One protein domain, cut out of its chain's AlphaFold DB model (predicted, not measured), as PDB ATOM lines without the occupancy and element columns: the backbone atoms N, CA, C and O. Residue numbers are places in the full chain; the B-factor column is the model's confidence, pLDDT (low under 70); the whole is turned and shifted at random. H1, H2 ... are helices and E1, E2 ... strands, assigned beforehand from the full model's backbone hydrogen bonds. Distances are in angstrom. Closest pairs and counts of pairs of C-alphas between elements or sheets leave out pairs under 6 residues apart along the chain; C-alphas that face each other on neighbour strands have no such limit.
ATOM      1  N   ALA A   2     -28.610 -37.926  21.624       74.94
ATOM      2  CA  ALA A   2     -27.989 -37.698  22.923       74.94
ATOM      3  C   ALA A   2     -26.477 -37.691  22.709       74.94
ATOM      4  O   ALA A   2     -25.963 -38.533  21.973       74.94
ATOM      5  N   VAL A   3     -25.794 -36.733  23.320       82.31
ATOM      6  CA  VAL A   3     -24.333 -36.683  23.358       82.31
ATOM      7  C   VAL A   3     -23.931 -36.827  24.816       82.31
ATOM      8  O   VAL A   3     -24.535 -36.202  25.685       82.31
ATOM      9  N   ALA A   4     -22.954 -37.685  25.084       83.19
ATOM     10  CA  ALA A   4     -22.482 -37.989  26.428       83.19
ATOM     11  C   ALA A   4     -20.997 -37.632  26.573       83.19
ATOM     12  O   ALA A   4     -20.323 -37.347  25.588       83.19
ATOM     13  N   ASN A   5     -20.489 -37.683  27.808       82.62
ATOM     14  CA  ASN A   5     -19.070 -37.484  28.133       82.62
ATOM     15  C   ASN A   5     -18.489 -36.111  27.736       82.62
ATOM     16  O   ASN A   5     -17.300 -36.002  27.450       82.62
ATOM     17  N   ILE A   6     -19.318 -35.063  27.766       87.31
ATOM     18  CA  ILE A   6     -18.897 -33.672  27.554       87.31
ATOM     19  C   ILE A   6     -18.375 -33.109  28.886       87.31
ATOM     20  O   ILE A   6     -19.124 -33.067  29.869       87.31
ATOM     21  N   LEU A   7     -17.101 -32.711  28.950       89.00
ATOM     22  CA  LEU A   7     -16.507 -32.101  30.143       89.00
ATOM     23  C   LEU A   7     -16.814 -30.590  30.202       89.00
ATOM     24  O   LEU A   7     -17.090 -29.969  29.176       89.00
ATOM     25  N   PRO A   8     -16.775 -29.957  31.390       88.88
ATOM     26  CA  PRO A   8     -16.968 -28.512  31.500       88.88
ATOM     27  C   PRO A   8     -15.962 -27.724  30.649       88.88
ATOM     28  O   PRO A   8     -14.758 -27.928  30.775       88.88
ATOM     29  N   GLY A   9     -16.466 -26.795  29.831       89.12
ATOM     30  CA  GLY A   9     -15.654 -25.972  28.929       89.12
ATOM     31  C   GLY A   9     -15.364 -26.606  27.565       89.12
ATOM     32  O   GLY A   9     -14.786 -25.930  26.721       89.12
ATOM     33  N   ASP A  10     -15.775 -27.857  27.334       89.19
ATOM     34  CA  ASP A  10     -15.681 -28.477  26.013       89.19
ATOM     35  C   ASP A  10     -16.647 -27.823  25.015       89.19
ATOM     36  O   ASP A  10     -17.784 -27.476  25.348       89.19
ATOM     37  N   GLU A  11     -16.213 -27.764  23.760       90.44
ATOM     38  CA  GLU A  11     -17.059 -27.474  22.609       90.44
ATOM     39  C   GLU A  11     -17.354 -28.774  21.856       90.44
ATOM     40  O   GLU A  11     -16.466 -29.604  21.645       90.44
ATOM     41  N   VAL A  12     -18.612 -28.963  21.451       88.00
ATOM     42  CA  VAL A  12     -19.026 -30.110  20.638       88.00
ATOM     43  C   VAL A  12     -19.654 -29.604  19.352       88.00
ATOM     44  O   VAL A  12     -20.736 -29.018  19.368       88.00
ATOM     45  N   THR A  13     -19.003 -29.896  18.230       90.94
ATOM     46  CA  THR A  13     -19.520 -29.600  16.894       90.94
ATOM     47  C   THR A  13     -20.091 -30.868  16.270       90.94
ATOM     48  O   THR A  13     -19.405 -31.883  16.162       90.94
ATOM     49  N   ILE A  14     -21.348 -30.814  15.828       89.31
ATOM     50  CA  ILE A  14     -21.992 -31.903  15.087       89.31
ATOM     51  C   ILE A  14     -22.251 -31.409  13.671       89.31
ATOM     52  O   ILE A  14     -22.978 -30.441  13.477       89.31
ATOM     53  N   THR A  15     -21.680 -32.098  12.687       90.88
ATOM     54  CA  THR A  15     -21.934 -31.825  11.269       90.88
ATOM     55  C   THR A  15     -22.740 -32.971  10.679       90.88
ATOM     56  O   THR A  15     -22.329 -34.128  10.754       90.88
ATOM     57  N   LEU A  16     -23.895 -32.649  10.101       89.31
ATOM     58  CA  LEU A  16     -24.719 -33.586   9.348       89.31
ATOM     59  C   LEU A  16     -24.754 -33.126   7.897       89.31
ATOM     60  O   LEU A  16     -25.145 -32.000   7.608       89.31
ATOM     61  N   SER A  17     -24.369 -34.015   6.990       88.50
ATOM     62  CA  SER A  17     -24.444 -33.776   5.554       88.50
ATOM     63  C   SER A  17     -25.414 -34.774   4.949       88.50
ATOM     64  O   SER A  17     -25.285 -35.983   5.146       88.50
ATOM     65  N   TYR A  18     -26.393 -34.267   4.213       88.56
ATOM     66  CA  TYR A  18     -27.285 -35.080   3.408       88.56
ATOM     67  C   TYR A  18     -27.421 -34.452   2.030       88.56
ATOM     68  O   TYR A  18     -27.084 -33.294   1.805       88.56
ATOM     69  N   THR A  19     -27.899 -35.257   1.101       89.25
ATOM     70  CA  THR A  19     -28.185 -34.832  -0.261       89.25
ATOM     71  C   THR A  19     -29.581 -35.316  -0.608       89.25
ATOM     72  O   THR A  19     -30.036 -36.336  -0.086       89.25
ATOM     73  N   GLU A  20     -30.266 -34.607  -1.491       88.94
ATOM     74  CA  GLU A  20     -31.583 -34.995  -1.978       88.94
ATOM     75  C   GLU A  20     -31.792 -34.494  -3.403       88.94
ATOM     76  O   GLU A  20     -31.071 -33.619  -3.878       88.94
ATOM     77  N   ILE A  21     -32.757 -35.092  -4.096       88.25
ATOM     78  CA  ILE A  21     -33.139 -34.671  -5.442       88.25
ATOM     79  C   ILE A  21     -34.524 -34.071  -5.342       88.25
ATOM     80  O   ILE A  21     -35.490 -34.781  -5.065       88.25
ATOM     81  N   LEU A  22     -34.598 -32.770  -5.589       90.06
ATOM     82  CA  LEU A  22     -35.853 -32.042  -5.615       90.06
ATOM     83  C   LEU A  22     -36.569 -32.347  -6.930       90.06
ATOM     84  O   LEU A  22     -35.974 -32.276  -8.007       90.06
ATOM     85  N   SER A  23     -37.839 -32.718  -6.830       82.69
ATOM     86  CA  SER A  23     -38.718 -32.918  -7.983       82.69
ATOM     87  C   SER A  23     -39.717 -31.771  -8.029       82.69
ATOM     88  O   SER A  23     -40.182 -31.328  -6.981       82.69
ATOM     89  N   ALA A  24     -40.030 -31.280  -9.224       85.88
ATOM     90  CA  ALA A  24     -41.028 -30.236  -9.378       85.88
ATOM     91  C   ALA A  24     -42.439 -30.810  -9.215       85.88
ATOM     92  O   ALA A  24     -42.795 -31.782  -9.881       85.88
ATOM     93  N   GLU A  25     -43.262 -30.156  -8.401       81.94
ATOM     94  CA  GLU A  25     -44.707 -30.360  -8.372       81.94
ATOM     95  C   GLU A  25     -45.376 -29.130  -8.983       81.94
ATOM     96  O   GLU A  25     -45.156 -28.006  -8.535       81.94
ATOM     97  N   GLU A  26     -46.147 -29.323 -10.059       80.44
ATOM     98  CA  GLU A  26     -46.794 -28.220 -10.793       80.44
ATOM     99  C   GLU A  26     -45.807 -27.089 -11.175       80.44
ATOM    100  O   GLU A  26     -46.128 -25.899 -11.131       80.44
ATOM    101  N   GLY A  27     -44.572 -27.469 -11.528       86.00
ATOM    102  CA  GLY A  27     -43.511 -26.540 -11.926       86.00
ATOM    103  C   GLY A  27     -42.780 -25.844 -10.774       86.00
ATOM    104  O   GLY A  27     -41.910 -25.014 -11.033       86.00
ATOM    105  N   VAL A  28     -43.112 -26.152  -9.515       92.31
ATOM    106  CA  VAL A  28     -42.460 -25.599  -8.319       92.31
ATOM    107  C   VAL A  28     -41.539 -26.637  -7.700       92.31
ATOM    108  O   VAL A  28     -41.971 -27.729  -7.339       92.31
ATOM    109  N   TYR A  29     -40.274 -26.270  -7.527       94.75
ATOM    110  CA  TYR A  29     -39.339 -26.994  -6.678       94.75
ATOM    111  C   TYR A  29     -39.429 -26.450  -5.257       94.75
ATOM    112  O   TYR A  29     -39.402 -25.233  -5.060       94.75
ATOM    113  N   GLU A  30     -39.509 -27.340  -4.273       96.25
ATOM    114  CA  GLU A  30     -39.557 -26.976  -2.860       96.25
ATOM    115  C   GLU A  30     -38.442 -27.690  -2.094       96.25
ATOM    116  O   GLU A  30     -38.351 -28.915  -2.114       96.25
ATOM    117  N   PHE A  31     -37.605 -26.912  -1.413       96.00
ATOM    118  CA  PHE A  31     -36.681 -27.401  -0.397       96.00
ATOM    119  C   PHE A  31     -37.263 -27.097   0.982       96.00
ATOM    120  O   PHE A  31     -37.602 -25.945   1.271       96.00
ATOM    121  N   LEU A  32     -37.356 -28.118   1.833       95.12
ATOM    122  CA  LEU A  32     -37.863 -27.998   3.196       95.12
ATOM    123  C   LEU A  32     -36.814 -28.503   4.184       95.12
ATOM    124  O   LEU A  32     -36.445 -29.674   4.173       95.12
ATOM    125  N   TYR A  33     -36.394 -27.625   5.093       94.19
ATOM    126  CA  TYR A  33     -35.551 -27.979   6.227       94.19
ATOM    127  C   TYR A  33     -36.342 -27.855   7.542       94.19
ATOM    128  O   TYR A  33     -36.776 -26.748   7.887       94.19
ATOM    129  N   PRO A  34     -36.543 -28.957   8.294       92.06
ATOM    130  CA  PRO A  34     -37.300 -28.929   9.542       92.06
ATOM    131  C   PRO A  34     -36.554 -28.141  10.623       92.06
ATOM    132  O   PRO A  34     -35.454 -28.520  11.023       92.06
ATOM    133  N   GLY A  35     -37.149 -27.056  11.122       88.62
ATOM    134  CA  GLY A  35     -36.498 -26.186  12.114       88.62
ATOM    135  C   GLY A  35     -36.786 -26.595  13.557       88.62
ATOM    136  O   GLY A  35     -35.913 -26.526  14.420       88.62
ATOM    137  N   VAL A  36     -38.004 -27.071  13.824       89.44
ATOM    138  CA  VAL A  36     -38.441 -27.482  15.162       89.44
ATOM    139  C   VAL A  36     -39.476 -28.596  15.079       89.44
ATOM    140  O   VAL A  36     -40.316 -28.631  14.185       89.44
ATOM    141  N   VAL A  37     -39.463 -29.494  16.061       86.06
ATOM    142  CA  VAL A  37     -40.512 -30.506  16.225       86.06
ATOM    143  C   VAL A  37     -41.504 -30.013  17.269       86.06
ATOM    144  O   VAL A  37     -41.098 -29.623  18.358       86.06
ATOM    145  N   GLY A  38     -42.799 -30.024  16.952       82.62
ATOM    146  CA  GLY A  38     -43.834 -29.579  17.886       82.62
ATOM    147  C   GLY A  38     -44.105 -30.551  19.045       82.62
ATOM    148  O   GLY A  38     -43.848 -31.757  18.917       82.62
ATOM    149  N   PRO A  39     -44.669 -30.056  20.167       80.25
ATOM    150  CA  PRO A  39     -45.106 -30.903  21.271       80.25
ATOM    151  C   PRO A  39     -46.092 -31.968  20.782       80.25
ATOM    152  O   PRO A  39     -47.069 -31.660  20.099       80.25
ATOM    153  N   ARG A  40     -45.846 -33.232  21.130       70.12
ATOM    154  CA  ARG A  40     -46.784 -34.326  20.853       70.12
ATOM    155  C   ARG A  40     -47.684 -34.523  22.068       70.12
ATOM    156  O   ARG A  40     -47.177 -34.592  23.186       70.12
ATOM    157  N   TYR A  41     -48.995 -34.638  21.851       57.38
ATOM    158  CA  TYR A  41     -49.927 -35.029  22.907       57.38
ATOM    159  C   TYR A  41     -49.668 -36.497  23.260       57.38
ATOM    160  O   TYR A  41     -49.925 -37.392  22.455       57.38
ATOM    161  N   GLY A  42     -49.090 -36.739  24.433       51.84
ATOM    162  CA  GLY A  42     -48.996 -38.078  24.999       51.84
ATOM    163  C   GLY A  42     -50.343 -38.436  25.615       51.84
ATOM    164  O   GLY A  42     -50.828 -37.703  26.472       51.84
ATOM    165  N   GLY A  43     -50.953 -39.539  25.177       52.00
ATOM    166  CA  GLY A  43     -52.012 -40.184  25.959       52.00
ATOM    167  C   GLY A  43     -51.500 -40.647  27.331       52.00
ATOM    168  O   GLY A  43     -50.326 -40.451  27.654       52.00
ATOM    169  N   ASP A  44     -52.380 -41.257  28.132       49.41
ATOM    170  CA  ASP A  44     -52.126 -41.627  29.531       49.41
ATOM    171  C   ASP A  44     -50.763 -42.296  29.753       49.41
ATOM    172  O   ASP A  44     -50.545 -43.472  29.453       49.41
ATOM    173  N   ALA A  45     -49.851 -41.541  30.369       50.34
ATOM    174  CA  ALA A  45     -48.530 -42.011  30.778       50.34
ATOM    175  C   ALA A  45     -48.598 -43.215  31.743       50.34
ATOM    176  O   ALA A  45     -47.607 -43.920  31.910       50.34
ATOM    177  N   ALA A  46     -49.766 -43.473  32.345       48.81
ATOM    178  CA  ALA A  46     -50.036 -44.606  33.226       48.81
ATOM    179  C   ALA A  46     -50.031 -45.976  32.514       48.81
ATOM    180  O   ALA A  46     -49.872 -47.001  33.177       48.81
ATOM    181  N   HIS A  47     -50.169 -46.015  31.181       51.94
ATOM    182  CA  HIS A  47     -50.191 -47.256  30.390       51.94
ATOM    183  C   HIS A  47     -48.997 -47.419  29.437       51.94
ATOM    184  O   HIS A  47     -48.965 -48.358  28.641       51.94
ATOM    185  N   ALA A  48     -47.996 -46.542  29.523       50.56
ATOM    186  CA  ALA A  48     -46.772 -46.667  28.741       50.56
ATOM    187  C   ALA A  48     -45.914 -47.839  29.264       50.56
ATOM    188  O   ALA A  48     -45.368 -47.785  30.366       50.56
ATOM    189  N   THR A  49     -45.784 -48.913  28.481       46.34
ATOM    190  CA  THR A  49     -44.846 -50.018  28.747       46.34
ATOM    191  C   THR A  49     -43.409 -49.611  28.393       46.34
ATOM    192  O   THR A  49     -43.191 -48.603  27.724       46.34
ATOM    193  N   GLY A  50     -42.409 -50.376  28.848       51.19
ATOM    194  CA  GLY A  50     -40.985 -49.993  28.865       51.19
ATOM    195  C   GLY A  50     -40.331 -49.580  27.533       51.19
ATOM    196  O   GLY A  50     -39.333 -48.871  27.572       51.19
ATOM    197  N   GLU A  51     -40.890 -49.932  26.370       45.69
ATOM    198  CA  GLU A  51     -40.428 -49.420  25.059       45.69
ATOM    199  C   GLU A  51     -41.100 -48.091  24.652       45.69
ATOM    200  O   GLU A  51     -40.592 -47.347  23.818       45.69
ATOM    201  N   THR A  52     -42.227 -47.759  25.281       44.53
ATOM    202  CA  THR A  52     -42.990 -46.508  25.123       44.53
ATOM    203  C   THR A  52     -42.733 -45.509  26.249       44.53
ATOM    204  O   THR A  52     -43.541 -44.605  26.454       44.53
ATOM    205  N   GLN A  53     -41.622 -45.640  26.987       44.62
ATOM    206  CA  GLN A  53     -41.224 -44.655  27.991       44.62
ATOM    207  C   GLN A  53     -40.925 -43.326  27.277       44.62
ATOM    208  O   GLN A  53     -39.844 -43.072  26.751       44.62
ATOM    209  N   TRP A  54     -41.973 -42.519  27.158       50.62
ATOM    210  CA  TRP A  54     -42.056 -41.372  26.278       50.62
ATOM    211  C   TRP A  54     -41.025 -40.314  26.685       50.62
ATOM    212  O   TRP A  54     -41.102 -39.728  27.766       50.62
ATOM    213  N   MET A  55     -40.041 -40.051  25.818       52.50
ATOM    214  CA  MET A  55     -39.153 -38.904  25.990       52.50
ATOM    215  C   MET A  55     -39.953 -37.626  25.713       52.50
ATOM    216  O   MET A  55     -40.108 -37.215  24.563       52.50
ATOM    217  N   GLN A  56     -40.459 -36.979  26.771       62.03
ATOM    218  CA  GLN A  56     -40.865 -35.577  26.676       62.03
ATOM    219  C   GLN A  56     -39.634 -34.768  26.274       62.03
ATOM    220  O   GLN A  56     -38.715 -34.597  27.085       62.03
ATOM    221  N   ASN A  57     -39.618 -34.252  25.047       72.50
ATOM    222  CA  ASN A  57     -38.702 -33.172  24.715       72.50
ATOM    223  C   ASN A  57     -39.111 -31.965  25.567       72.50
ATOM    224  O   ASN A  57     -40.288 -31.594  25.543       72.50
ATOM    225  N   PRO A  58     -38.208 -31.378  26.367       82.19
ATOM    226  CA  PRO A  58     -38.537 -30.142  27.052       82.19
ATOM    227  C   PRO A  58     -38.741 -29.032  26.022       82.19
ATOM    228  O   PRO A  58     -38.072 -29.000  24.991       82.19
ATOM    229  N   TYR A  59     -39.656 -28.117  26.319       84.75
ATOM    230  CA  TYR A  59     -39.914 -26.933  25.510       84.75
ATOM    231  C   TYR A  59     -39.698 -25.686  26.357       84.75
ATOM    232  O   TYR A  59     -39.980 -25.683  27.559       84.75
ATOM    233  N   LEU A  60     -39.212 -24.623  25.727       86.06
ATOM    234  CA  LEU A  60     -39.224 -23.291  26.315       86.06
ATOM    235  C   LEU A  60     -40.670 -22.833  26.510       86.06
ATOM    236  O   LEU A  60     -41.544 -23.151  25.705       86.06
ATOM    237  N   ALA A  61     -40.932 -22.063  27.564       83.88
ATOM    238  CA  ALA A  61     -42.249 -21.469  27.740       83.88
ATOM    239  C   ALA A  61     -42.515 -20.420  26.648       83.88
ATOM    240  O   ALA A  61     -41.601 -19.768  26.134       83.88
ATOM    241  N   GLU A  62     -43.782 -20.223  26.311       83.12
ATOM    242  CA  GLU A  62     -44.217 -19.185  25.381       83.12
ATOM    243  C   GLU A  62     -43.675 -17.810  25.795       83.12
ATOM    244  O   GLU A  62     -43.740 -17.424  26.961       83.12
ATOM    245  N   GLY A  63     -43.106 -17.080  24.833       78.44
ATOM    246  CA  GLY A  63     -42.514 -15.760  25.064       78.44
ATOM    247  C   GLY A  63     -41.080 -15.767  25.608       78.44
ATOM    248  O   GLY A  63     -40.451 -14.708  25.607       78.44
ATOM    249  N   THR A  64     -40.531 -16.922  26.001       83.75
ATOM    250  CA  THR A  64     -39.135 -17.018  26.468       83.75
ATOM    251  C   THR A  64     -38.154 -16.747  25.324       83.75
ATOM    252  O   THR A  64     -38.424 -17.071  24.165       83.75
ATOM    253  N   HIS A  65     -37.016 -16.131  25.645       82.12
ATOM    254  CA  HIS A  65     -35.906 -15.994  24.706       82.12
ATOM    255  C   HIS A  65     -35.316 -17.374  24.394       82.12
ATOM    256  O   HIS A  65     -35.054 -18.148  25.316       82.12
ATOM    257  N   ASP A  66     -35.107 -17.666  23.113       82.38
ATOM    258  CA  ASP A  66     -34.432 -18.886  22.676       82.38
ATOM    259  C   ASP A  66     -32.916 -18.684  22.803       82.38
ATOM    260  O   ASP A  66     -32.390 -17.770  22.170       82.38
ATOM    261  N   PRO A  67     -32.205 -19.444  23.655       81.25
ATOM    262  CA  PRO A  67     -30.759 -19.306  23.793       81.25
ATOM    263  C   PRO A  67     -29.987 -19.842  22.578       81.25
ATOM    264  O   PRO A  67     -28.770 -19.690  22.544       81.25
ATOM    265  N   VAL A  68     -30.655 -20.497  21.621       83.69
ATOM    266  CA  VAL A  68     -30.033 -21.018  20.401       83.69
ATOM    267  C   VAL A  68     -29.992 -19.931  19.328       83.69
ATOM    268  O   VAL A  68     -31.021 -19.370  18.949       83.69
ATOM    269  N   GLU A  69     -28.799 -19.667  18.802       87.19
ATOM    270  CA  GLU A  69     -28.642 -18.900  17.568       87.19
ATOM    271  C   GLU A  69     -28.957 -19.800  16.371       87.19
ATOM    272  O   GLU A  69     -28.468 -20.925  16.270       87.19
ATOM    273  N   TYR A  70     -29.809 -19.310  15.476       90.44
ATOM    274  CA  TYR A  70     -30.236 -20.035  14.288       90.44
ATOM    275  C   TYR A  70     -29.898 -19.224  13.052       90.44
ATOM    276  O   TYR A  70     -30.319 -18.073  12.946       90.44
ATOM    277  N   ASP A  71     -29.213 -19.842  12.100       93.62
ATOM    278  CA  ASP A  71     -28.912 -19.222  10.821       93.62
ATOM    279  C   ASP A  71     -29.104 -20.210   9.669       93.62
ATOM    280  O   ASP A  71     -28.992 -21.426   9.844       93.62
ATOM    281  N   ILE A  72     -29.412 -19.666   8.493       95.31
ATOM    282  CA  ILE A  72     -29.464 -20.396   7.231       95.31
ATOM    283  C   ILE A  72     -28.767 -19.565   6.165       95.31
ATOM    284  O   ILE A  72     -29.173 -18.439   5.866       95.31
ATOM    285  N   ALA A  73     -27.794 -20.201   5.524       95.88
ATOM    286  CA  ALA A  73     -27.191 -19.745   4.287       95.88
ATOM    287  C   ALA A  73     -27.503 -20.753   3.175       95.88
ATOM    288  O   ALA A  73     -27.370 -21.962   3.369       95.88
ATOM    289  N   VAL A  74     -27.903 -20.253   2.007       96.19
ATOM    290  CA  VAL A  74     -28.120 -21.068   0.806       96.19
ATOM    291  C   VAL A  74     -27.232 -20.531  -0.304       96.19
ATOM    292  O   VAL A  74     -27.314 -19.352  -0.645       96.19
ATOM    293  N   ASP A  75     -26.408 -21.399  -0.880       94.62
ATOM    294  CA  ASP A  75     -25.713 -21.137  -2.137       94.62
ATOM    295  C   ASP A  75     -26.410 -21.954  -3.225       94.62
ATOM    296  O   ASP A  75     -26.392 -23.186  -3.196       94.62
ATOM    297  N   MET A  76     -27.125 -21.275  -4.120       93.19
ATOM    298  CA  MET A  76     -27.921 -21.919  -5.155       93.19
ATOM    299  C   MET A  76     -27.272 -21.696  -6.514       93.19
ATOM    300  O   MET A  76     -27.084 -20.557  -6.940       93.19
ATOM    301  N   ALA A  77     -27.003 -22.795  -7.215       90.81
ATOM    302  CA  ALA A  77     -26.564 -22.818  -8.602       90.81
ATOM    303  C   ALA A  77     -27.467 -23.758  -9.409       90.81
ATOM    304  O   ALA A  77     -27.822 -24.843  -8.949       90.81
ATOM    305  N   SER A  78     -27.853 -23.339 -10.612       91.19
ATOM    306  CA  SER A  78     -28.773 -24.078 -11.473       91.19
ATOM    307  C   SER A  78     -28.254 -24.142 -12.913       91.19
ATOM    308  O   SER A  78     -27.777 -23.130 -13.431       91.19
ATOM    309  N   PRO A  79     -28.398 -25.286 -13.616       89.62
ATOM    310  CA  PRO A  79     -28.116 -25.364 -15.051       89.62
ATOM    311  C   PRO A  79     -29.065 -24.486 -15.883       89.62
ATOM    312  O   PRO A  79     -28.762 -24.161 -17.029       89.62
ATOM    313  N   LEU A  80     -30.205 -24.079 -15.316       94.19
ATOM    314  CA  LEU A  80     -31.239 -23.268 -15.958       94.19
ATOM    315  C   LEU A  80     -31.441 -21.929 -15.235       94.19
ATOM    316  O   LEU A  80     -31.257 -21.871 -14.015       94.19
ATOM    317  N   PRO A  81     -31.842 -20.856 -15.941       95.38
ATOM    318  CA  PRO A  81     -32.269 -19.613 -15.308       95.38
ATOM    319  C   PRO A  81     -33.331 -19.844 -14.225       95.38
ATOM    320  O   PRO A  81     -34.308 -20.557 -14.441       95.38
ATOM    321  N   ILE A  82     -33.154 -19.217 -13.065       96.12
ATOM    322  CA  ILE A  82     -34.124 -19.239 -11.969       96.12
ATOM    323  C   ILE A  82     -35.173 -18.164 -12.269       96.12
ATOM    324  O   ILE A  82     -34.869 -16.972 -12.234       96.12
ATOM    325  N   SER A  83     -36.401 -18.577 -12.593       93.94
ATOM    326  CA  SER A  83     -37.473 -17.662 -13.013       93.94
ATOM    327  C   SER A  83     -38.241 -17.054 -11.838       93.94
ATOM    328  O   SER A  83     -38.707 -15.918 -11.917       93.94
ATOM    329  N   SER A  84     -38.339 -17.772 -10.717       94.62
ATOM    330  CA  SER A  84     -38.875 -17.235  -9.460       94.62
ATOM    331  C   SER A  84     -38.235 -17.919  -8.259       94.62
ATOM    332  O   SER A  84     -37.850 -19.083  -8.362       94.62
ATOM    333  N   LEU A  85     -38.143 -17.201  -7.138       96.50
ATOM    334  CA  LEU A  85     -37.543 -17.663  -5.890       96.50
ATOM    335  C   LEU A  85     -38.220 -16.963  -4.708       96.50
ATOM    336  O   LEU A  85     -38.257 -15.733  -4.660       96.50
ATOM    337  N   GLU A  86     -38.737 -17.728  -3.752       96.88
ATOM    338  CA  GLU A  86     -39.411 -17.198  -2.567       96.88
ATOM    339  C   GLU A  86     -39.272 -18.129  -1.356       96.88
ATOM    340  O   GLU A  86     -39.033 -19.327  -1.492       96.88
ATOM    341  N   SER A  87     -39.468 -17.587  -0.152       97.50
ATOM    342  CA  SER A  87     -39.623 -18.380   1.068       97.50
ATOM    343  C   SER A  87     -40.927 -17.994   1.767       97.50
ATOM    344  O   SER A  87     -41.053 -16.862   2.235       97.50
ATOM    345  N   PRO A  88     -41.916 -18.902   1.869       96.44
ATOM    346  CA  PRO A  88     -43.150 -18.605   2.591       96.44
ATOM    347  C   PRO A  88     -42.955 -18.569   4.115       96.44
ATOM    348  O   PRO A  88     -43.819 -18.055   4.829       96.44
ATOM    349  N   SER A  89     -41.851 -19.114   4.641       95.25
ATOM    350  CA  SER A  89     -41.617 -19.207   6.087       95.25
ATOM    351  C   SER A  89     -40.669 -18.144   6.654       95.25
ATOM    352  O   SER A  89     -40.818 -17.779   7.831       95.25
ATOM    353  N   HIS A  90     -39.750 -17.611   5.840       95.56
ATOM    354  CA  HIS A  90     -38.718 -16.655   6.249       95.56
ATOM    355  C   HIS A  90     -38.566 -15.499   5.253       95.56
ATOM    356  O   HIS A  90     -38.842 -15.635   4.068       95.56
ATOM    357  N   VAL A  91     -38.095 -14.347   5.737       95.94
ATOM    358  CA  VAL A  91     -37.694 -13.229   4.868       95.94
ATOM    359  C   VAL A  91     -36.202 -13.364   4.586       95.94
ATOM    360  O   VAL A  91     -35.411 -13.436   5.530       95.94
ATOM    361  N   LEU A  92     -35.833 -13.395   3.308       96.88
ATOM    362  CA  LEU A  92     -34.462 -13.626   2.855       96.88
ATOM    363  C   LEU A  92     -33.872 -12.365   2.228       96.88
ATOM    364  O   LEU A  92     -34.580 -11.625   1.543       96.88
ATOM    365  N   ASP A  93     -32.577 -12.161   2.437       97.25
ATOM    366  CA  ASP A  93     -31.767 -11.280   1.601       97.25
ATOM    367  C   ASP A  93     -31.124 -12.128   0.494       97.25
ATOM    368  O   ASP A  93     -30.659 -13.241   0.746       97.25
ATOM    369  N   ALA A  94     -31.143 -11.624  -0.742       97.06
ATOM    370  CA  ALA A  94     -30.696 -12.354  -1.925       97.06
ATOM    371  C   ALA A  94     -29.636 -11.564  -2.697       97.06
ATOM    372  O   ALA A  94     -29.871 -10.427  -3.110       97.06
ATOM    373  N   ILE A  95     -28.486 -12.192  -2.934       97.69
ATOM    374  CA  ILE A  95     -27.377 -11.643  -3.714       97.69
ATOM    375  C   ILE A  95     -27.248 -12.470  -4.995       97.69
ATOM    376  O   ILE A  95     -26.700 -13.572  -4.991       97.69
ATOM    377  N   TRP A  96     -27.781 -11.939  -6.094       97.06
ATOM    378  CA  TRP A  96     -27.745 -12.587  -7.404       97.06
ATOM    379  C   TRP A  96     -26.372 -12.436  -8.060       97.06
ATOM    380  O   TRP A  96     -25.840 -11.331  -8.159       97.06
ATOM    381  N   GLN A  97     -25.825 -13.546  -8.555       94.56
ATOM    382  CA  GLN A  97     -24.544 -13.608  -9.273       94.56
ATOM    383  C   GLN A  97     -24.737 -13.884 -10.776       94.56
ATOM    384  O   GLN A  97     -23.790 -14.154 -11.509       94.56
ATOM    385  N   GLY A  98     -25.983 -13.813 -11.248       93.94
ATOM    386  CA  GLY A  98     -26.410 -14.090 -12.615       93.94
ATOM    387  C   GLY A  98     -27.857 -14.576 -12.619       93.94
ATOM    388  O   GLY A  98     -28.523 -14.543 -11.591       93.94
ATOM    389  N   LYS A  99     -28.354 -15.072 -13.758       94.06
ATOM    390  CA  LYS A  99     -29.698 -15.685 -13.822       94.06
ATOM    391  C   LYS A  99     -29.751 -17.104 -13.239       94.06
ATOM    392  O   LYS A  99     -30.833 -17.623 -13.015       94.06
ATOM    393  N   GLN A 100     -28.597 -17.735 -13.035       94.25
ATOM    394  CA  GLN A 100     -28.448 -19.146 -12.662       94.25
ATOM    395  C   GLN A 100     -27.859 -19.344 -11.259       94.25
ATOM    396  O   GLN A 100     -27.735 -20.483 -10.818       94.25
ATOM    397  N   SER A 101     -27.467 -18.265 -10.573       95.25
ATOM    398  CA  SER A 101     -26.810 -18.350  -9.269       95.25
ATOM    399  C   SER A 101     -27.229 -17.222  -8.333       95.25
ATOM    400  O   SER A 101     -27.304 -16.052  -8.733       95.25
ATOM    401  N   VAL A 102     -27.504 -17.585  -7.081       97.19
ATOM    402  CA  VAL A 102     -27.923 -16.671  -6.019       97.19
ATOM    403  C   VAL A 102     -27.466 -17.182  -4.657       97.19
ATOM    404  O   VAL A 102     -27.588 -18.367  -4.352       97.19
ATOM    405  N   LYS A 103     -26.978 -16.264  -3.821       97.69
ATOM    406  CA  LYS A 103     -26.697 -16.521  -2.405       97.69
ATOM    407  C   LYS A 103     -27.802 -15.927  -1.548       97.69
ATOM    408  O   LYS A 103     -28.153 -14.760  -1.733       97.69
ATOM    409  N   LEU A 104     -28.344 -16.724  -0.634       97.56
ATOM    410  CA  LEU A 104     -29.430 -16.335   0.262       97.56
ATOM    411  C   LEU A 104     -28.976 -16.417   1.714       97.56
ATOM    412  O   LEU A 104     -28.289 -17.362   2.102       97.56
ATOM    413  N   SER A 105     -29.437 -15.467   2.515       97.44
ATOM    414  CA  SER A 105     -29.298 -15.481   3.970       97.44
ATOM    415  C   SER A 105     -30.589 -15.015   4.633       97.44
ATOM    416  O   SER A 105     -31.410 -14.321   4.025       97.44
ATOM    417  N   LEU A 106     -30.782 -15.372   5.902       96.56
ATOM    418  CA  LEU A 106     -31.898 -14.845   6.681       96.56
ATOM    419  C   LEU A 106     -31.723 -13.339   6.901       96.56
ATOM    420  O   LEU A 106     -30.714 -12.895   7.442       96.56
ATOM    421  N   LYS A 107     -32.753 -12.549   6.579       94.50
ATOM    422  CA  LYS A 107     -32.769 -11.116   6.912       94.50
ATOM    423  C   LYS A 107     -32.851 -10.875   8.422       94.50
ATOM    424  O   LYS A 107     -32.427  -9.842   8.934       94.50
ATOM    425  N   ASN A 108     -33.464 -11.816   9.139       88.50
ATOM    426  CA  ASN A 108     -33.545 -11.808  10.592       88.50
ATOM    427  C   ASN A 108     -33.494 -13.241  11.140       88.50
ATOM    428  O   ASN A 108     -34.443 -14.009  10.971       88.50
ATOM    429  N   ALA A 109     -32.397 -13.561  11.823       86.56
ATOM    430  CA  ALA A 109     -32.143 -14.840  12.484       86.56
ATOM    431  C   ALA A 109     -32.915 -15.022  13.812       86.56
ATOM    432  O   ALA A 109     -33.135 -16.142  14.277       86.56
ATOM    433  N   SER A 110     -33.383 -13.936  14.438       85.69
ATOM    434  CA  SER A 110     -34.044 -14.000  15.746       85.69
ATOM    435  C   SER A 110     -35.353 -14.794  15.677       85.69
ATOM    436  O   SER A 110     -36.312 -14.384  15.017       85.69
ATOM    437  N   LYS A 111     -35.435 -15.890  16.448       82.56
ATOM    438  CA  LYS A 111     -36.586 -16.818  16.491       82.56
ATOM    439  C   LYS A 111     -36.928 -17.427  15.122       82.56
ATOM    440  O   LYS A 111     -38.089 -17.775  14.886       82.56
ATOM    441  N   ALA A 112     -35.956 -17.526  14.217       90.06
ATOM    442  CA  ALA A 112     -36.138 -18.168  12.918       90.06
ATOM    443  C   ALA A 112     -36.276 -19.695  13.060       90.06
ATOM    444  O   ALA A 112     -37.183 -20.281  12.478       90.06
ATOM    445  N   GLY A 113     -35.513 -20.320  13.965       91.12
ATOM    446  CA  GLY A 113     -35.525 -21.774  14.183       91.12
ATOM    447  C   GLY A 113     -36.800 -22.374  14.789       91.12
ATOM    448  O   GLY A 113     -36.854 -23.573  15.026       91.12
ATOM    449  N   ASN A 114     -37.851 -21.588  15.044       91.31
ATOM    450  CA  ASN A 114     -39.104 -22.086  15.622       91.31
ATOM    451  C   ASN A 114     -40.167 -22.475  14.572       91.31
ATOM    452  O   ASN A 114     -41.366 -22.501  14.865       91.31
ATOM    453  N   ARG A 115     -39.748 -22.706  13.331       92.94
ATOM    454  CA  ARG A 115     -40.578 -23.154  12.207       92.94
ATOM    455  C   ARG A 115     -39.678 -23.755  11.135       92.94
ATOM    456  O   ARG A 115     -38.470 -23.546  11.163       92.94
ATOM    457  N   ASP A 116     -40.274 -24.427  10.166       95.75
ATOM    458  CA  ASP A 116     -39.520 -25.005   9.059       95.75
ATOM    459  C   ASP A 116     -39.044 -23.922   8.091       95.75
ATOM    460  O   ASP A 116     -39.748 -22.945   7.805       95.75
ATOM    461  N   PHE A 117     -37.838 -24.090   7.567       96.56
ATOM    462  CA  PHE A 117     -37.356 -23.292   6.455       96.56
ATOM    463  C   PHE A 117     -37.856 -23.904   5.154       96.56
ATOM    464  O   PHE A 117     -37.633 -25.080   4.893       96.56
ATOM    465  N   ILE A 118     -38.556 -23.103   4.357       97.31
ATOM    466  CA  ILE A 118     -39.151 -23.525   3.093       97.31
ATOM    467  C   ILE A 118     -38.621 -22.578   2.030       97.31
ATOM    468  O   ILE A 118     -38.796 -21.364   2.157       97.31
ATOM    469  N   LEU A 119     -37.994 -23.117   0.993       97.88
ATOM    470  CA  LEU A 119     -37.541 -22.371  -0.173       97.88
ATOM    471  C   LEU A 119     -38.242 -22.924  -1.407       97.88
ATOM    472  O   LEU A 119     -38.166 -24.119  -1.680       97.88
ATOM    473  N   ARG A 120     -38.919 -22.053  -2.150       97.75
ATOM    474  CA  ARG A 120     -39.624 -22.390  -3.384       97.75
ATOM    475  C   ARG A 120     -38.984 -21.682  -4.553       97.75
ATOM    476  O   ARG A 120     -38.717 -20.484  -4.477       97.75
ATOM    477  N   TYR A 121     -38.778 -22.404  -5.643       96.50
ATOM    478  CA  TYR A 121     -38.266 -21.820  -6.872       96.50
ATOM    479  C   TYR A 121     -38.864 -22.467  -8.117       96.50
ATOM    480  O   TYR A 121     -39.434 -23.557  -8.071       96.50
ATOM    481  N   ARG A 122     -38.736 -21.767  -9.245       95.56
ATOM    482  CA  ARG A 122     -39.124 -22.262 -10.570       95.56
ATOM    483  C   ARG A 122     -37.979 -22.091 -11.559       95.56
ATOM    484  O   ARG A 122     -37.204 -21.141 -11.449       95.56
ATOM    485  N   LEU A 123     -37.913 -23.015 -12.514       94.69
ATOM    486  CA  LEU A 123     -36.955 -23.014 -13.626       94.69
ATOM    487  C   LEU A 123     -37.641 -22.905 -14.999       94.69
ATOM    488  O   LEU A 123     -36.971 -22.694 -16.004       94.69
ATOM    489  N   GLN A 124     -38.967 -23.064 -15.046       92.75
ATOM    490  CA  GLN A 124     -39.748 -23.007 -16.281       92.75
ATOM    491  C   GLN A 124     -39.811 -21.587 -16.853       92.75
ATOM    492  O   GLN A 124     -39.791 -20.601 -16.105       92.75
ATOM    493  N   THR A 449     -25.629 -50.675   4.927       95.38
ATOM    494  CA  THR A 449     -24.524 -49.844   5.428       95.38
ATOM    495  C   THR A 449     -25.018 -48.972   6.578       95.38
ATOM    496  O   THR A 449     -26.217 -48.753   6.741       95.38
ATOM    497  N   SER A 450     -24.114 -48.514   7.437       94.31
ATOM    498  CA  SER A 450     -24.445 -47.660   8.580       94.31
ATOM    499  C   SER A 450     -23.265 -46.757   8.899       94.31
ATOM    500  O   SER A 450     -22.117 -47.180   8.765       94.31
ATOM    501  N   PHE A 451     -23.543 -45.531   9.335       90.81
ATOM    502  CA  PHE A 451     -22.519 -44.659   9.900       90.81
ATOM    503  C   PHE A 451     -22.362 -44.976  11.381       90.81
ATOM    504  O   PHE A 451     -23.341 -44.958  12.127       90.81
ATOM    505  N   VAL A 452     -21.136 -45.273  11.798       88.75
ATOM    506  CA  VAL A 452     -20.800 -45.536  13.197       88.75
ATOM    507  C   VAL A 452     -19.687 -44.580  13.589       88.75
ATOM    508  O   VAL A 452     -18.626 -44.579  12.971       88.75
ATOM    509  N   ALA A 453     -19.943 -43.760  14.606       83.44
ATOM    510  CA  ALA A 453     -18.917 -42.958  15.256       83.44
ATOM    511  C   ALA A 453     -18.351 -43.767  16.430       83.44
ATOM    512  O   ALA A 453     -19.105 -44.170  17.316       83.44
ATOM    513  N   VAL A 454     -17.045 -44.031  16.413       82.88
ATOM    514  CA  VAL A 454     -16.340 -44.758  17.475       82.88
ATOM    515  C   VAL A 454     -15.376 -43.789  18.151       82.88
ATOM    516  O   VAL A 454     -14.520 -43.218  17.482       82.88
ATOM    517  N   ASP A 455     -15.532 -43.601  19.461       78.12
ATOM    518  CA  ASP A 455     -14.569 -42.902  20.315       78.12
ATOM    519  C   ASP A 455     -14.017 -43.904  21.332       78.12
ATOM    520  O   ASP A 455     -14.764 -44.485  22.123       78.12
ATOM    521  N   GLU A 456     -12.712 -44.148  21.272       82.19
ATOM    522  CA  GLU A 456     -12.017 -45.108  22.134       82.19
ATOM    523  C   GLU A 456     -11.476 -44.450  23.415       82.19
ATOM    524  O   GLU A 456     -10.970 -45.132  24.310       82.19
ATOM    525  N   THR A 457     -11.591 -43.123  23.542       82.81
ATOM    526  CA  THR A 457     -10.997 -42.378  24.653       82.81
ATOM    527  C   THR A 457     -11.972 -42.247  25.818       82.81
ATOM    528  O   THR A 457     -13.003 -41.578  25.740       82.81
ATOM    529  N   ILE A 458     -11.612 -42.808  26.973       80.31
ATOM    530  CA  ILE A 458     -12.373 -42.598  28.211       80.31
ATOM    531  C   ILE A 458     -12.098 -41.180  28.732       80.31
ATOM    532  O   ILE A 458     -11.108 -40.942  29.422       80.31
ATOM    533  N   ARG A 459     -12.989 -40.228  28.418       81.00
ATOM    534  CA  ARG A 459     -12.845 -38.821  28.843       81.00
ATOM    535  C   ARG A 459     -13.272 -38.555  30.289       81.00
ATOM    536  O   ARG A 459     -12.703 -37.688  30.944       81.00
ATOM    537  N   ASN A 460     -14.244 -39.304  30.814       81.94
ATOM    538  CA  ASN A 460     -14.703 -39.163  32.197       81.94
ATOM    539  C   ASN A 460     -14.243 -40.344  33.062       81.94
ATOM    540  O   ASN A 460     -14.899 -41.380  33.125       81.94
ATOM    541  N   THR A 461     -13.139 -40.166  33.782       80.00
ATOM    542  CA  THR A 461     -12.585 -41.177  34.700       80.00
ATOM    543  C   THR A 461     -13.269 -41.201  36.069       80.00
ATOM    544  O   THR A 461     -13.045 -42.115  36.859       80.00
ATOM    545  N   THR A 462     -14.112 -40.210  36.375       77.12
ATOM    546  CA  THR A 462     -14.666 -40.001  37.725       77.12
ATOM    547  C   THR A 462     -16.055 -40.610  37.932       77.12
ATOM    548  O   THR A 462     -16.591 -40.535  39.036       77.12
ATOM    549  N   THR A 463     -16.657 -41.213  36.897       70.31
ATOM    550  CA  THR A 463     -18.025 -41.795  36.863       70.31
ATOM    551  C   THR A 463     -19.172 -40.849  37.258       70.31
ATOM    552  O   THR A 463     -20.335 -41.244  37.237       70.31
ATOM    553  N   LYS A 464     -18.883 -39.580  37.576       81.25
ATOM    554  CA  LYS A 464     -19.884 -38.546  37.853       81.25
ATOM    555  C   LYS A 464     -20.281 -37.872  36.545       81.25
ATOM    556  O   LYS A 464     -19.440 -37.270  35.885       81.25
ATOM    557  N   ALA A 465     -21.555 -37.953  36.189       83.25
ATOM    558  CA  ALA A 465     -22.139 -37.263  35.047       83.25
ATOM    559  C   ALA A 465     -23.505 -36.693  35.443       83.25
ATOM    560  O   ALA A 465     -24.146 -37.187  36.374       83.25
ATOM    561  N   LYS A 466     -23.936 -35.636  34.756       86.31
ATOM    562  CA  LYS A 466     -25.268 -35.056  34.918       86.31
ATOM    563  C   LYS A 466     -25.910 -34.919  33.550       86.31
ATOM    564  O   LYS A 466     -25.354 -34.250  32.682       86.31
ATOM    565  N   ASP A 467     -27.104 -35.473  33.410       85.38
ATOM    566  CA  ASP A 467     -27.899 -35.283  32.208       85.38
ATOM    567  C   ASP A 467     -28.459 -33.860  32.171       85.38
ATOM    568  O   ASP A 467     -29.067 -33.370  33.133       85.38
ATOM    569  N   VAL A 468     -28.262 -33.194  31.039       84.00
ATOM    570  CA  VAL A 468     -28.843 -31.887  30.743       84.00
ATOM    571  C   VAL A 468     -29.807 -32.076  29.587       84.00
ATOM    572  O   VAL A 468     -29.412 -32.496  28.502       84.00
ATOM    573  N   LYS A 469     -31.089 -31.780  29.813       82.81
ATOM    574  CA  LYS A 469     -32.063 -31.770  28.724       82.81
ATOM    575  C   LYS A 469     -32.101 -30.381  28.098       82.81
ATOM    576  O   LYS A 469     -32.471 -29.423  28.774       82.81
ATOM    577  N   GLN A 470     -31.760 -30.293  26.818       84.75
ATOM    578  CA  GLN A 470     -31.840 -29.049  26.059       84.75
ATOM    579  C   GLN A 470     -33.290 -28.808  25.602       84.75
ATOM    580  O   GLN A 470     -33.826 -29.649  24.874       84.75
ATOM    581  N   PRO A 471     -33.954 -27.719  26.034       87.12
ATOM    582  CA  PRO A 471     -35.307 -27.409  25.592       87.12
ATOM    583  C   PRO A 471     -35.336 -26.935  24.138       87.12
ATOM    584  O   PRO A 471     -34.453 -26.201  23.701       87.12
ATOM    585  N   LEU A 472     -36.382 -27.324  23.412       88.44
ATOM    586  CA  LEU A 472     -36.695 -26.808  22.082       88.44
ATOM    587  C   LEU A 472     -37.510 -25.507  22.188       88.44
ATOM    588  O   LEU A 472     -38.296 -25.357  23.133       88.44
ATOM    589  N   PRO A 473     -37.402 -24.573  21.229       89.50
ATOM    590  CA  PRO A 473     -38.355 -23.474  21.140       89.50
ATOM    591  C   PRO A 473     -39.773 -23.999  20.879       89.50
ATOM    592  O   PRO A 473     -39.966 -25.056  20.278       89.50
ATOM    593  N   LEU A 474     -40.793 -23.252  21.306       89.31
ATOM    594  CA  LEU A 474     -42.161 -23.549  20.883       89.31
ATOM    595  C   LEU A 474     -42.345 -23.194  19.406       89.31
ATOM    596  O   LEU A 474     -41.949 -22.089  19.011       89.31
ATOM    597  N   PRO A 475     -42.981 -24.070  18.605       91.06
ATOM    598  CA  PRO A 475     -43.261 -23.749  17.217       91.06
ATOM    599  C   PRO A 475     -44.072 -22.458  17.086       91.06
ATOM    600  O   PRO A 475     -44.925 -22.144  17.922       91.06
ATOM    601  N   LYS A 476     -43.821 -21.695  16.023       89.62
ATOM    602  CA  LYS A 476     -44.519 -20.432  15.763       89.62
ATOM    603  C   LYS A 476     -46.038 -20.647  15.768       89.62
ATOM    604  O   LYS A 476     -46.558 -21.432  14.984       89.62
ATOM    605  N   GLY A 477     -46.747 -19.899  16.615       88.31
ATOM    606  CA  GLY A 477     -48.209 -19.976  16.733       88.31
ATOM    607  C   GLY A 477     -48.724 -21.078  17.665       88.31
ATOM    608  O   GLY A 477     -49.935 -21.201  17.826       88.31
ATOM    609  N   VAL A 478     -47.839 -21.852  18.302       86.56
ATOM    610  CA  VAL A 478     -48.202 -22.855  19.312       86.56
ATOM    611  C   VAL A 478     -48.110 -22.243  20.707       86.56
ATOM    612  O   VAL A 478     -47.087 -21.666  21.071       86.56
ATOM    613  N   SER A 479     -49.176 -22.389  21.497       85.25
ATOM    614  CA  SER A 479     -49.223 -21.902  22.879       85.25
ATOM    615  C   SER A 479     -48.717 -22.942  23.877       85.25
ATOM    616  O   SER A 479     -48.644 -24.142  23.591       85.25
ATOM    617  N   ASN A 480     -48.458 -22.494  25.107       83.56
ATOM    618  CA  ASN A 480     -48.105 -23.380  26.226       83.56
ATOM    619  C   ASN A 480     -49.136 -24.492  26.506       83.56
ATOM    620  O   ASN A 480     -48.797 -25.470  27.169       83.56
ATOM    621  N   LEU A 481     -50.380 -24.369  26.021       79.38
ATOM    622  CA  LEU A 481     -51.417 -25.396  26.188       79.38
ATOM    623  C   LEU A 481     -51.086 -26.696  25.443       79.38
ATOM    624  O   LEU A 481     -51.579 -27.754  25.823       79.38
ATOM    625  N   ALA A 482     -50.248 -26.631  24.404       73.88
ATOM    626  CA  ALA A 482     -49.811 -27.809  23.656       73.88
ATOM    627  C   ALA A 482     -48.739 -28.624  24.397       73.88
ATOM    628  O   ALA A 482     -48.548 -29.808  24.113       73.88
ATOM    629  N   VAL A 483     -48.036 -28.012  25.354       72.00
ATOM    630  CA  VAL A 483     -47.073 -28.712  26.205       72.00
ATOM    631  C   VAL A 483     -47.874 -29.423  27.286       72.00
ATOM    632  O   VAL A 483     -48.256 -28.815  28.286       72.00
ATOM    633  N   GLY A 484     -48.173 -30.703  27.052       60.34
ATOM    634  CA  GLY A 484     -48.957 -31.528  27.967       60.34
ATOM    635  C   GLY A 484     -48.441 -31.414  29.401       60.34
ATOM    636  O   GLY A 484     -47.362 -31.908  29.728       60.34
ATOM    637  N   LYS A 485     -49.223 -30.755  30.258       54.09
ATOM    638  CA  LYS A 485     -49.115 -30.900  31.708       54.09
ATOM    639  C   LYS A 485     -50.005 -32.076  32.100       54.09
ATOM    640  O   LYS A 485     -51.086 -32.189  31.521       54.09
ATOM    641  N   PRO A 486     -49.608 -32.931  33.058       46.44
ATOM    642  CA  PRO A 486     -50.532 -33.907  33.620       46.44
ATOM    643  C   PRO A 486     -51.745 -33.139  34.153       46.44
ATOM    644  O   PRO A 486     -51.636 -32.357  35.099       46.44
ATOM    645  N   MET A 487     -52.880 -33.275  33.470       43.94
ATOM    646  CA  MET A 487     -54.141 -32.734  33.948       43.94
ATOM    647  C   MET A 487     -54.539 -33.615  35.137       43.94
ATOM    648  O   MET A 487     -54.497 -34.838  34.994       43.94
ATOM    649  N   PRO A 488     -54.853 -33.061  36.319       46.88
ATOM    650  CA  PRO A 488     -55.388 -33.884  37.394       46.88
ATOM    651  C   PRO A 488     -56.659 -34.558  36.874       46.88
ATOM    652  O   PRO A 488     -57.503 -33.883  36.279       46.88
ATOM    653  N   GLU A 489     -56.760 -35.877  37.058       49.81
ATOM    654  CA  GLU A 489     -57.926 -36.649  36.635       49.81
ATOM    655  C   GLU A 489     -59.203 -35.933  37.097       49.81
ATOM    656  O   GLU A 489     -59.268 -35.484  38.251       49.81
ATOM    657  N   PRO A 490     -60.224 -35.797  36.233       53.38
ATOM    658  CA  PRO A 490     -61.444 -35.078  36.584       53.38
ATOM    659  C   PRO A 490     -62.065 -35.611  37.884       53.38
ATOM    660  O   PRO A 490     -62.594 -34.825  38.668       53.38
ATOM    661  N   GLU A 491     -61.923 -36.909  38.177       53.53
ATOM    662  CA  GLU A 491     -62.398 -37.521  39.422       53.53
ATOM    663  C   GLU A 491     -61.772 -36.910  40.686       53.53
ATOM    664  O   GLU A 491     -62.490 -36.651  41.649       53.53
ATOM    665  N   LEU A 492     -60.477 -36.581  40.685       54.84
ATOM    666  CA  LEU A 492     -59.804 -35.958  41.834       54.84
ATOM    667  C   LEU A 492     -60.291 -34.524  42.085       54.84
ATOM    668  O   LEU A 492     -60.420 -34.108  43.240       54.84
ATOM    669  N   LEU A 493     -60.619 -33.782  41.022       54.44
ATOM    670  CA  LEU A 493     -61.238 -32.457  41.134       54.44
ATOM    671  C   LEU A 493     -62.661 -32.551  41.707       54.44
ATOM    672  O   LEU A 493     -63.007 -31.781  42.606       54.44
ATOM    673  N   TRP A 494     -63.460 -33.526  41.261       59.09
ATOM    674  CA  TRP A 494     -64.805 -33.777  41.793       59.09
ATOM    675  C   TRP A 494     -64.785 -34.251  43.253       59.09
ATOM    676  O   TRP A 494     -65.578 -33.765  44.062       59.09
ATOM    677  N   ILE A 495     -63.851 -35.134  43.622       67.19
ATOM    678  CA  ILE A 495     -63.658 -35.606  45.003       67.19
ATOM    679  C   ILE A 495     -63.223 -34.449  45.911       67.19
ATOM    680  O   ILE A 495     -63.764 -34.291  47.007       67.19
ATOM    681  N   GLY A 496     -62.309 -33.592  45.447       68.31
ATOM    682  CA  GLY A 496     -61.903 -32.381  46.165       68.31
ATOM    683  C   GLY A 496     -63.066 -31.409  46.386       68.31
ATOM    684  O   GLY A 496     -63.257 -30.914  47.500       68.31
ATOM    685  N   MET A 497     -63.901 -31.191  45.364       70.56
ATOM    686  CA  MET A 497     -65.115 -30.374  45.474       70.56
ATOM    687  C   MET A 497     -66.132 -30.972  46.454       70.56
ATOM    688  O   MET A 497     -66.683 -30.250  47.285       70.56
ATOM    689  N   MET A 498     -66.352 -32.289  46.406       69.00
ATOM    690  CA  MET A 498     -67.249 -33.002  47.322       69.00
ATOM    691  C   MET A 498     -66.765 -32.938  48.776       69.00
ATOM    692  O   MET A 498     -67.563 -32.669  49.675       69.00
ATOM    693  N   LEU A 499     -65.464 -33.113  49.023       72.00
ATOM    694  CA  LEU A 499     -64.860 -32.977  50.355       72.00
ATOM    695  C   LEU A 499     -64.946 -31.535  50.881       72.00
ATOM    696  O   LEU A 499     -65.233 -31.315  52.064       72.00
ATOM    697  N   GLY A 500     -64.768 -30.542  50.006       74.88
ATOM    698  CA  GLY A 500     -64.998 -29.130  50.320       74.88
ATOM    699  C   GLY A 500     -66.455 -28.842  50.704       74.88
ATOM    700  O   GLY A 500     -66.721 -28.160  51.694       74.88
ATOM    701  N   LEU A 501     -67.415 -29.426  49.982       74.81
ATOM    702  CA  LEU A 501     -68.840 -29.279  50.279       74.81
ATOM    703  C   LEU A 501     -69.214 -29.941  51.617       74.81
ATOM    704  O   LEU A 501     -69.910 -29.344  52.437       74.81
ATOM    705  N   LEU A 502     -68.697 -31.146  51.880       69.44
ATOM    706  CA  LEU A 502     -68.903 -31.887  53.131       69.44
ATOM    707  C   LEU A 502     -68.353 -31.138  54.348       69.44
ATOM    708  O   LEU A 502     -69.017 -31.059  55.384       69.44
ATOM    709  N   THR A 503     -67.163 -30.548  54.232       73.62
ATOM    710  CA  THR A 503     -66.574 -29.740  55.312       73.62
ATOM    711  C   THR A 503     -67.346 -28.440  55.541       73.62
ATOM    712  O   THR A 503     -67.562 -28.060  56.695       73.62
ATOM    713  N   PHE A 504     -67.849 -27.798  54.483       74.19
ATOM    714  CA  PHE A 504     -68.707 -26.615  54.592       74.19
ATOM    715  C   PHE A 504     -70.052 -26.927  55.270       74.19
ATOM    716  O   PHE A 504     -70.445 -26.238  56.216       74.19
ATOM    717  N   VAL A 505     -70.726 -28.012  54.869       71.94
ATOM    718  CA  VAL A 505     -71.991 -28.464  55.476       71.94
ATOM    719  C   VAL A 505     -71.789 -28.843  56.946       71.94
ATOM    720  O   VAL A 505     -72.556 -28.403  57.804       71.94
ATOM    721  N   ARG A 506     -70.709 -29.568  57.274       70.88
ATOM    722  CA  ARG A 506     -70.374 -29.938  58.659       70.88
ATOM    723  C   ARG A 506     -70.094 -28.711  59.530       70.88
ATOM    724  O   ARG A 506     -70.500 -28.680  60.690       70.88
ATOM    725  N   ARG A 507     -69.469 -27.666  58.976       71.56
ATOM    726  CA  ARG A 507     -69.216 -26.396  59.678       71.56
ATOM    727  C   ARG A 507     -70.492 -25.569  59.879       71.56
ATOM    728  O   ARG A 507     -70.634 -24.928  60.918       71.56
ATOM    729  N   MET A 508     -71.436 -25.613  58.935       66.81
ATOM    730  CA  MET A 508     -72.755 -24.988  59.098       66.81
ATOM    731  C   MET A 508     -73.623 -25.711  60.134       66.81
ATOM    732  O   MET A 508     -74.296 -25.057  60.930       66.81
ATOM    733  N   TRP A 509     -73.582 -27.044  60.172       60.19
ATOM    734  CA  TRP A 509     -74.321 -27.834  61.162       60.19
ATOM    735  C   TRP A 509     -73.698 -27.745  62.561       60.19
ATOM    736  O   TRP A 509     -74.428 -27.599  63.537       60.19
ATOM    737  N   GLY A 510     -72.365 -27.701  62.672       56.59
ATOM    738  CA  GLY A 510     -71.673 -27.479  63.946       56.59
ATOM    739  C   GLY A 510     -72.002 -26.131  64.602       56.59
ATOM    740  O   GLY A 510     -72.047 -26.038  65.823       56.59
TER     741      GLY A 510
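AT A GLANCE: This is residues 2 to 124 and 449 to 510 of the 517 residues of an uncharacterized protein of hydrothermal vent metagenome (UniProt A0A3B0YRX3). There is little regular structure: two small antiparallel sheets, E1-E6-E3 and E2-E5-E4, partly face to face, form a head, long loops trail from it, and H1 sticks out at the far end. The 185 printed residues hold six named strands, E1 to E6, then one named helix; the class is mixed, with only 51 residues in named elements. The whole is extended, radius of gyration of the C-alphas 25.4 A, spanning 90 by 50 by 33 A.

IN THESE COORDINATES: Find C-alpha 29 at (-39.339, -26.994, -6.678), where E1 runs to 33. Next come E2, 73 to 77; E3, 84 to 86; E4, 92 to 96; E5, 101 to 106, 17.1 A; and E6, 117 to 122, 17.1 A. H1, 490 to 510, runs 30.2 A to C-alpha 510 at (-71.673, -27.479, 63.946).

HOW THE PARTS SIT: Look for pairs within hydrogen-bond range: N 31 and O 119, 2.9 A, between E1 and E6; N 86 and O 120, 2.8 A, between E3 and E6; N 104 and O 74, 2.8 A, between E5 and E2; N 95 and O 103, 2.9 A, in hairpin E4 and E5. H1, on neither sheet, has every O i to N i+4 pair within range.

THE WHOLE: Residues 125 to 448 are cut out; C-alphas 124 and 449 are 37.7 A apart. E1 to E2 is a long link. pLDDT is under 70 in 34 residues, among them 41 to 56.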